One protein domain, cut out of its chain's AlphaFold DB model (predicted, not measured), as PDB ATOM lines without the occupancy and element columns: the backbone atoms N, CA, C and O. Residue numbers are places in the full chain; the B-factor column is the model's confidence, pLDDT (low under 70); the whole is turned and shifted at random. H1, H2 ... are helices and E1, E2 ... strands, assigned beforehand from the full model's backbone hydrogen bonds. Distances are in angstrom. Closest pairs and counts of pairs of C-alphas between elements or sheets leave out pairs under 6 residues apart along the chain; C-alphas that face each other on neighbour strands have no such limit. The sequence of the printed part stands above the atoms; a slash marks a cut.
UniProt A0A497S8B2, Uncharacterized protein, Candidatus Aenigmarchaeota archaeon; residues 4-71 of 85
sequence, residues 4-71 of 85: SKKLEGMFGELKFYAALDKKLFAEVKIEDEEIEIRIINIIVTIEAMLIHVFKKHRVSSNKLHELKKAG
ATOM      1  N   SER A   4     -30.788  89.582  -5.110       53.47
ATOM      2  CA  SER A   4     -32.125  89.747  -4.534       53.47
ATOM      3  C   SER A   4     -32.755  88.411  -4.131       53.47
ATOM      4  O   SER A   4     -33.125  88.240  -2.974       53.47
ATOM      5  N   LYS A   5     -32.729  87.397  -5.007       48.72
ATOM      6  CA  LYS A   5     -33.294  86.066  -4.704       48.72
ATOM      7  C   LYS A   5     -32.525  85.279  -3.639       48.72
ATOM      8  O   LYS A   5     -33.067  84.348  -3.052       48.72
ATOM      9  N   LYS A   6     -31.251  85.615  -3.389       53.28
ATOM     10  CA  LYS A   6     -30.473  85.034  -2.276       53.28
ATOM     11  C   LYS A   6     -30.779  85.703  -0.934       53.28
ATOM     12  O   LYS A   6     -30.612  85.055   0.091       53.28
ATOM     13  N   LEU A   7     -31.204  86.966  -0.942       54.41
ATOM     14  CA  LEU A   7     -31.555  87.711   0.269       54.41
ATOM     15  C   LEU A   7     -32.977  87.373   0.739       54.41
ATOM     16  O   LEU A   7     -33.166  87.128   1.926       54.41
ATOM     17  N   GLU A   8     -33.923  87.225  -0.195       47.00
ATOM     18  CA  GLU A   8     -35.320  86.837   0.081       47.00
ATOM     19  C   GLU A   8     -35.459  85.451   0.743       47.00
ATOM     20  O   GLU A   8     -36.397  85.211   1.495       47.00
ATOM     21  N   GLY A   9     -34.524  84.526   0.495       49.91
ATOM     22  CA  GLY A   9     -34.592  83.156   1.020       49.91
ATOM     23  C   GLY A   9     -33.961  82.931   2.401       49.91
ATOM     24  O   GLY A   9     -34.086  81.830   2.932       49.91
ATOM     25  N   MET A  10     -33.249  83.913   2.974       55.62
ATOM     26  CA  MET A  10     -32.449  83.711   4.198       55.62
ATOM     27  C   MET A  10     -32.909  84.509   5.423       55.62
ATOM     28  O   MET A  10     -32.528  84.139   6.531       55.62
ATOM     29  N   PHE A  11     -33.705  85.569   5.276       51.94
ATOM     30  CA  PHE A  11     -34.022  86.449   6.400       51.94
ATOM     31  C   PHE A  11     -35.425  87.042   6.262       51.94
ATOM     32  O   PHE A  11     -35.642  87.914   5.431       51.94
ATOM     33  N   GLY A  12     -36.356  86.613   7.119       56.59
ATOM     34  CA  GLY A  12     -37.620  87.335   7.340       56.59
ATOM     35  C   GLY A  12     -37.427  88.685   8.050       56.59
ATOM     36  O   GLY A  12     -38.367  89.451   8.163       56.59
ATOM     37  N   GLU A  13     -36.210  88.982   8.516       64.00
ATOM     38  CA  GLU A  13     -35.811  90.255   9.117       64.00
ATOM     39  C   GLU A  13     -34.281  90.391   8.998       64.00
ATOM     40  O   GLU A  13     -33.534  89.535   9.485       64.00
ATOM     41  N   LEU A  14     -33.786  91.447   8.342       70.38
ATOM     42  CA  LEU A  14     -32.353  91.768   8.285       70.38
ATOM     43  C   LEU A  14     -32.057  92.946   9.209       70.38
ATOM     44  O   LEU A  14     -32.521  94.060   8.973       70.38
ATOM     45  N   LYS A  15     -31.238  92.713  10.240       77.88
ATOM     46  CA  LYS A  15     -30.875  93.726  11.235       77.88
ATOM     47  C   LYS A  15     -29.371  93.982  11.264       77.88
ATOM     48  O   LYS A  15     -28.584  93.089  11.576       77.88
ATOM     49  N   PHE A  16     -28.973  95.222  10.992       84.12
ATOM     50  CA  PHE A  16     -27.582  95.669  10.996       84.12
ATOM     51  C   PHE A  16     -27.351  96.769  12.024       84.12
ATOM     52  O   PHE A  16     -28.187  97.642  12.243       84.12
ATOM     53  N   TYR A  17     -26.155  96.767  12.597       86.75
ATOM     54  CA  TYR A  17     -25.702  97.783  13.534       86.75
ATOM     55  C   TYR A  17     -24.495  98.501  12.940       86.75
ATOM     56  O   TYR A  17     -23.459  97.889  12.676       86.75
ATOM     57  N   ALA A  18     -24.622  99.806  12.717       86.56
ATOM     58  CA  ALA A  18     -23.551 100.639  12.203       86.56
ATOM     59  C   ALA A  18     -22.796 101.286  13.368       86.56
ATOM     60  O   ALA A  18     -23.369 102.025  14.175       86.56
ATOM     61  N   ALA A  19     -21.497 101.002  13.451       88.19
ATOM     62  CA  ALA A  19     -20.617 101.509  14.494       88.19
ATOM     63  C   ALA A  19     -19.396 102.219  13.898       88.19
ATOM     64  O   ALA A  19     -18.878 101.831  12.850       88.19
ATOM     65  N   LEU A  20     -18.934 103.261  14.588       87.88
ATOM     66  CA  LEU A  20     -17.651 103.914  14.349       87.88
ATOM     67  C   LEU A  20     -16.776 103.675  15.582       87.88
ATOM     68  O   LEU A  20     -17.160 104.022  16.703       87.88
ATOM     69  N   ASP A  21     -15.622 103.043  15.382       86.94
ATOM     70  CA  ASP A  21     -14.796 102.480  16.453       86.94
ATOM     71  C   ASP A  21     -15.616 101.543  17.363       86.94
ATOM     72  O   ASP A  21     -16.053 100.477  16.937       86.94
ATOM     73  N   LYS A  22     -15.852 101.943  18.618       88.31
ATOM     74  CA  LYS A  22     -16.661 101.209  19.609       88.31
ATOM     75  C   LYS A  22     -18.020 101.865  19.872       88.31
ATOM     76  O   LYS A  22     -18.698 101.505  20.830       88.31
ATOM     77  N   LYS A  23     -18.397 102.875  19.083       89.69
ATOM     78  CA  LYS A  23     -19.617 103.665  19.285       89.69
ATOM     79  C   LYS A  23     -20.643 103.328  18.217       89.69
ATOM     80  O   LYS A  23     -20.442 103.611  17.038       89.69
ATOM     81  N   LEU A  24     -21.757 102.754  18.653       90.56
ATOM     82  CA  LEU A  24     -22.921 102.518  17.810       90.56
ATOM     83  C   LEU A  24     -23.568 103.856  17.421       90.56
ATOM     84  O   LEU A  24     -23.719 104.736  18.272       90.56
ATOM     85  N   PHE A  25     -23.941 104.018  16.150       91.19
ATOM     86  CA  PHE A  25     -24.542 105.259  15.655       91.19
ATOM     87  C   PHE A  25     -25.848 105.072  14.892       91.19
ATOM     88  O   PHE A  25     -26.690 105.970  14.933       91.19
ATOM     89  N   ALA A  26     -26.052 103.923  14.251       90.38
ATOM     90  CA  ALA A  26     -27.317 103.606  13.608       90.38
ATOM     91  C   ALA A  26     -27.648 102.118  13.709       90.38
ATOM     92  O   ALA A  26     -26.761 101.269  13.772       90.38
ATOM     93  N   GLU A  27     -28.936 101.828  13.696       90.06
ATOM     94  CA  GLU A  27     -29.509 100.504  13.503       90.06
ATOM     95  C   GLU A  27     -30.300 100.542  12.197       90.06
ATOM     96  O   GLU A  27     -31.030 101.501  11.949       90.06
ATOM     97  N   VAL A  28     -30.094  99.547  11.339       88.62
ATOM     98  CA  VAL A  28     -30.799  99.409  10.065       88.62
ATOM     99  C   VAL A  28     -31.576  98.108  10.111       88.62
ATOM    100  O   VAL A  28     -30.970  97.044  10.238       88.62
ATOM    101  N   LYS A  29     -32.896  98.204  10.015       86.81
ATOM    102  CA  LYS A  29     -33.798  97.068   9.882       86.81
ATOM    103  C   LYS A  29     -34.366  97.077   8.467       86.81
ATOM    104  O   LYS A  29     -34.793  98.124   7.989       86.81
ATOM    105  N   ILE A  30     -34.318  95.936   7.794       82.69
ATOM    106  CA  ILE A  30     -34.975  95.719   6.507       82.69
ATOM    107  C   ILE A  30     -36.008  94.620   6.736       82.69
ATOM    108  O   ILE A  30     -35.642  93.503   7.119       82.69
ATOM    109  N   GLU A  31     -37.275  94.966   6.551       82.00
ATOM    110  CA  GLU A  31     -38.432  94.088   6.725       82.00
ATOM    111  C   GLU A  31     -39.423  94.392   5.599       82.00
ATOM    112  O   GLU A  31     -39.730  95.555   5.346       82.00
ATOM    113  N   ASP A  32     -39.871  93.353   4.896       78.56
ATOM    114  CA  ASP A  32     -40.740  93.464   3.721       78.56
ATOM    115  C   ASP A  32     -40.240  94.502   2.688       78.56
ATOM    116  O   ASP A  32     -39.184  94.318   2.074       78.56
ATOM    117  N   GLU A  33     -40.994  95.589   2.491       79.25
ATOM    118  CA  GLU A  33     -40.705  96.690   1.560       79.25
ATOM    119  C   GLU A  33     -40.179  97.952   2.275       79.25
ATOM    120  O   GLU A  33     -40.018  99.002   1.651       79.25
ATOM    121  N   GLU A  34     -39.882  97.867   3.578       76.50
ATOM    122  CA  GLU A  34     -39.452  98.997   4.401       76.50
ATOM    123  C   GLU A  34     -37.988  98.873   4.856       76.50
ATOM    124  O   GLU A  34     -37.488  97.814   5.247       76.50
ATOM    125  N   ILE A  35     -37.282 100.008   4.832       81.81
ATOM    126  CA  ILE A  35     -35.946 100.155   5.416       81.81
ATOM    127  C   ILE A  35     -36.049 101.153   6.569       81.81
ATOM    128  O   ILE A  35     -36.082 102.366   6.357       81.81
ATOM    129  N   GLU A  36     -36.049 100.655   7.803       82.88
ATOM    130  CA  GLU A  36     -35.989 101.494   8.996       82.88
ATOM    131  C   GLU A  36     -34.526 101.798   9.339       82.88
ATOM    132  O   GLU A  36     -33.732 100.902   9.626       82.88
ATOM    133  N   ILE A  37     -34.161 103.082   9.348       87.00
ATOM    134  CA  ILE A  37     -32.847 103.541   9.811       87.00
ATOM    135  C   ILE A  37     -33.029 104.340  11.097       87.00
ATOM    136  O   ILE A  37     -33.399 105.517  11.082       87.00
ATOM    137  N   ARG A  38     -32.696 103.725  12.229       86.94
ATOM    138  CA  ARG A  38     -32.743 104.368  13.538       86.94
ATOM    139  C   ARG A  38     -31.391 104.972  13.885       86.94
ATOM    140  O   ARG A  38     -30.429 104.261  14.164       86.94
ATOM    141  N   ILE A  39     -31.316 106.300  13.916       88.69
ATOM    142  CA  ILE A  39     -30.109 107.016  14.347       88.69
ATOM    143  C   ILE A  39     -30.042 107.049  15.878       88.69
ATOM    144  O   ILE A  39     -30.801 107.757  16.532       88.69
ATOM    145  N   ILE A  40     -29.101 106.296  16.443       91.19
ATOM    146  CA  ILE A  40     -28.886 106.165  17.892       91.19
ATOM    147  C   ILE A  40     -27.994 107.301  18.406       91.19
ATOM    148  O   ILE A  40     -28.195 107.814  19.505       91.19
ATOM    149  N   ASN A  41     -27.011 107.725  17.605       88.31
ATOM    150  CA  ASN A  41     -26.108 108.816  17.960       88.31
ATOM    151  C   ASN A  41     -25.793 109.695  16.747       88.31
ATOM    152  O   ASN A  41     -24.878 109.411  15.976       88.31
ATOM    153  N   ILE A  42     -26.520 110.807  16.624       85.56
ATOM    154  CA  ILE A  42     -26.415 111.727  15.484       85.56
ATOM    155  C   ILE A  42     -25.007 112.304  15.289       85.56
ATOM    156  O   ILE A  42     -24.580 112.506  14.154       85.56
ATOM    157  N   ILE A  43     -24.261 112.538  16.376       86.31
ATOM    158  CA  ILE A  43     -22.897 113.071  16.294       86.31
ATOM    159  C   ILE A  43     -21.998 112.040  15.613       86.31
ATOM    160  O   ILE A  43     -21.310 112.369  14.653       86.31
ATOM    161  N   VAL A  44     -22.046 110.785  16.064       87.69
ATOM    162  CA  VAL A  44     -21.220 109.707  15.506       87.69
ATOM    163  C   VAL A  44     -21.646 109.370  14.073       87.69
ATOM    164  O   VAL A  44     -20.785 109.128  13.230       87.69
ATOM    165  N   THR A  45     -22.942 109.446  13.750       89.94
ATOM    166  CA  THR A  45     -23.430 109.316  12.367       89.94
ATOM    167  C   THR A  45     -22.798 110.365  11.459       89.94
ATOM    168  O   THR A  45     -22.284 110.038  10.393       89.94
ATOM    169  N   ILE A  46     -22.782 111.628  11.888       87.88
ATOM    170  CA  ILE A  46     -22.194 112.720  11.105       87.88
ATOM    171  C   ILE A  46     -20.675 112.568  10.999       87.88
ATOM    172  O   ILE A  46     -20.112 112.814   9.934       87.88
ATOM    173  N   GLU A  47     -20.000 112.105  12.050       87.69
ATOM    174  CA  GLU A  47     -18.574 111.766  11.986       87.69
ATOM    175  C   GLU A  47     -18.294 110.666  10.956       87.69
ATOM    176  O   GLU A  47     -17.396 110.819  10.125       87.69
ATOM    177  N   ALA A  48     -19.090 109.594  10.955       88.62
ATOM    178  CA  ALA A  48     -18.986 108.515   9.977       88.62
ATOM    179  C   ALA A  48     -19.227 109.025   8.542       88.62
ATOM    180  O   ALA A  48     -18.463 108.688   7.634       88.62
ATOM    181  N   MET A  49     -20.219 109.903   8.343       88.50
ATOM    182  CA  MET A  49     -20.473 110.558   7.053       88.50
ATOM    183  C   MET A  49     -19.286 111.415   6.597       88.50
ATOM    184  O   MET A  49     -18.870 111.317   5.445       88.50
ATOM    185  N   LEU A  50     -18.699 112.224   7.485       87.31
ATOM    186  CA  LEU A  50     -17.533 113.053   7.162       87.31
ATOM    187  C   LEU A  50     -16.320 112.197   6.782       87.31
ATOM    188  O   LEU A  50     -15.647 112.494   5.796       87.31
ATOM    189  N   ILE A  51     -16.071 111.100   7.505       87.38
ATOM    190  CA  ILE A  51     -15.008 110.143   7.165       87.38
ATOM    191  C   ILE A  51     -15.255 109.531   5.782       87.38
ATOM    192  O   ILE A  51     -14.319 109.415   4.988       87.38
ATOM    193  N   HIS A  52     -16.499 109.156   5.472       88.19
ATOM    194  CA  HIS A  52     -16.861 108.629   4.159       88.19
ATOM    195  C   HIS A  52     -16.609 109.655   3.041       88.19
ATOM    196  O   HIS A  52     -15.978 109.322   2.037       88.19
ATOM    197  N   VAL A  53     -17.026 110.913   3.230       85.56
ATOM    198  CA  VAL A  53     -16.767 112.007   2.278       85.56
ATOM    199  C   VAL A  53     -15.265 112.217   2.081       85.56
ATOM    200  O   VAL A  53     -14.805 112.281   0.943       85.56
ATOM    201  N   PHE A  54     -14.470 112.247   3.155       86.44
ATOM    202  CA  PHE A  54     -13.015 112.374   3.038       86.44
ATOM    203  C   PHE A  54     -12.405 111.240   2.218       86.44
ATOM    204  O   PHE A  54     -11.674 111.516   1.266       86.44
ATOM    205  N   LYS A  55     -12.784 109.985   2.488       85.62
ATOM    206  CA  LYS A  55     -12.337 108.835   1.686       85.62
ATOM    207  C   LYS A  55     -12.721 108.981   0.211       85.62
ATOM    208  O   LYS A  55     -11.873 108.770  -0.654       85.62
ATOM    209  N   LYS A  56     -13.960 109.398  -0.084       89.19
ATOM    210  CA  LYS A  56     -14.445 109.627  -1.457       89.19
ATOM    211  C   LYS A  56     -13.604 110.669  -2.203       89.19
ATOM    212  O   LYS A  56     -13.333 110.500  -3.386       89.19
ATOM    213  N   HIS A  57     -13.142 111.706  -1.507       88.81
ATOM    214  CA  HIS A  57     -12.289 112.758  -2.068       88.81
ATOM    215  C   HIS A  57     -10.780 112.480  -1.934       88.81
ATOM    216  O   HIS A  57      -9.980 113.394  -2.111       88.81
ATOM    217  N   ARG A  58     -10.376 111.232  -1.638       84.44
ATOM    218  CA  ARG A  58      -8.970 110.824  -1.415       84.44
ATOM    219  C   ARG A  58      -8.254 111.633  -0.324       84.44
ATOM    220  O   ARG A  58      -7.030 111.725  -0.303       84.44
ATOM    221  N   VAL A  59      -9.019 112.206   0.598       86.12
ATOM    222  CA  VAL A  59      -8.516 112.868   1.797       86.12
ATOM    223  C   VAL A  59      -8.335 111.815   2.889       86.12
ATOM    224  O   VAL A  59      -9.131 110.884   3.017       86.12
ATOM    225  N   SER A  60      -7.282 111.968   3.693       81.25
ATOM    226  CA  SER A  60      -7.014 111.090   4.834       81.25
ATOM    227  C   SER A  60      -8.243 110.966   5.742       81.25
ATOM    228  O   SER A  60      -8.833 111.972   6.140       81.25
ATOM    229  N   SER A  61      -8.595 109.742   6.146       75.88
ATOM    230  CA  SER A  61      -9.650 109.506   7.143       75.88
ATOM    231  C   SER A  61      -9.333 110.155   8.495       75.88
ATOM    232  O   SER A  61     -10.243 110.449   9.265       75.88
ATOM    233  N   ASN A  62      -8.056 110.456   8.752       82.12
ATOM    234  CA  ASN A  62      -7.609 111.152   9.958       82.12
ATOM    235  C   ASN A  62      -7.845 112.666   9.889       82.12
ATOM    236  O   ASN A  62      -7.684 113.350  10.900       82.12
ATOM    237  N   LYS A  63      -8.274 113.207   8.739       84.50
ATOM    238  CA  LYS A  63      -8.482 114.649   8.578       84.50
ATOM    239  C   LYS A  63      -9.521 115.200   9.550       84.50
ATOM    240  O   LYS A  63      -9.359 116.302  10.063       84.50
ATOM    241  N   LEU A  64     -10.544 114.407   9.875       84.44
ATOM    242  CA  LEU A  64     -11.533 114.778  10.890       84.44
ATOM    243  C   LEU A  64     -10.887 114.975  12.268       84.44
ATOM    244  O   LEU A  64     -11.232 115.902  12.999       84.44
ATOM    245  N   HIS A  65      -9.937 114.110  12.619       85.38
ATOM    246  CA  HIS A  65      -9.210 114.185  13.880       85.38
ATOM    247  C   HIS A  65      -8.245 115.382  13.909       85.38
ATOM    248  O   HIS A  65      -8.161 116.068  14.925       85.38
ATOM    249  N   GLU A  66      -7.576 115.681  12.791       87.56
ATOM    250  CA  GLU A  66      -6.746 116.887  12.641       87.56
ATOM    251  C   GLU A  66      -7.558 118.171  12.838       87.56
ATOM    252  O   GLU A  66      -7.144 119.045  13.594       87.56
ATOM    253  N   LEU A  67      -8.741 118.266  12.219       87.25
ATOM    254  CA  LEU A  67      -9.632 119.420  12.371       87.25
ATOM    255  C   LEU A  67     -10.051 119.615  13.835       87.25
ATOM    256  O   LEU A  67      -9.971 120.725  14.359       87.25
ATOM    257  N   LYS A  68     -10.422 118.535  14.532       85.25
ATOM    258  CA  LYS A  68     -10.752 118.593  15.965       85.25
ATOM    259  C   LYS A  68      -9.568 119.063  16.816       85.25
ATOM    260  O   LYS A  68      -9.753 119.911  17.684       85.25
ATOM    261  N   LYS A  69      -8.358 118.550  16.558       89.31
ATOM    262  CA  LYS A  69      -7.125 118.979  17.247       89.31
ATOM    263  C   LYS A  69      -6.811 120.456  17.017       89.31
ATOM    264  O   LYS A  69      -6.365 121.128  17.937       89.31
ATOM    265  N   ALA A  70      -7.093 120.961  15.819       90.88
ATOM    266  CA  ALA A  70      -6.953 122.371  15.474       90.88
ATOM    267  C   ALA A  70      -8.076 123.266  16.047       90.88
ATOM    268  O   ALA A  70      -8.130 124.452  15.736       90.88
ATOM    269  N   GLY A  71      -8.979 122.725  16.875       88.88
ATOM    270  CA  GLY A  71     -10.027 123.491  17.555       88.88
ATOM    271  C   GLY A  71     -11.294 123.723  16.728       88.88
ATOM    272  O   GLY A  71     -12.187 124.448  17.174       88.88
TER     273      GLY A  71
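AT A GLANCE: This is residues 4 to 71 of the 85 residues of an uncharacterized protein of Candidatus Aenigmarchaeota archaeon (UniProt A0A497S8B2). A narrow three-stranded sheet has H2 crossing one of its ends, with H3 beyond H2, away from the sheet, and little H1 past the sheet's other end. The free end, residues 66 to 71, sticks out. The printed part has 68 residues, with named elements in the order H1, E1, E2, E3, H2, H3; the sheet E1 - E2 - E3 is antiparallel and the class is mixed, helices and strands. It is loose, with a radius of gyration of the C-alphas of 15.7 A, and only just elongated, spanning 49 by 25 by 19 A.

IN THESE COORDINATES: Find C-alpha 4 at (-32.125, 89.747, -4.534), where H1, residues 4 to 8, begins. Then come E1, residues 14 to 20, 20.0 A long; E2, 23 to 31, 24.6 A; and E3, 34 to 39, 15.8 A. H2, residues 42 to 56, runs 20.8 A from (-26.415, 111.727, 15.484). H3, 63 to 69, ends at (-7.125, 118.979, 17.247).

HOW THE PARTS SIT: Look first at the meander E1 E2 E3, each strand the antiparallel neighbour of the one before, in two hairpins. N 16 and O 28 are 2.8 A apart, N 29 and O 36 2.9 A, within hydrogen-bond range. H2 is on one face, making two layers, helix over sheet, at a height over the sheet of 10.8 A; it lies over E1 and E2, across the strands at 76 degrees to E1 on the local plane. The closest C-alphas of E2 and H2, Phe 25 and Thr 45, are 5.3 A apart. H3 touches H2, the closest C-alphas, Ile 51 and Leu 64, 6.9 A apart, opposite ways at a steep tilt of 50 degrees. H1 is not on the sheet and is apart from H2. In H1, H2 and H3 every O i to N i+4 pair is within hydrogen-bond range.

THE WHOLE: The two farthest C-alphas, Gly 9 and Ala 70, are 50.1 A apart. The printed part has no cut and no long link; residues 4 to 13 have pLDDT under 70.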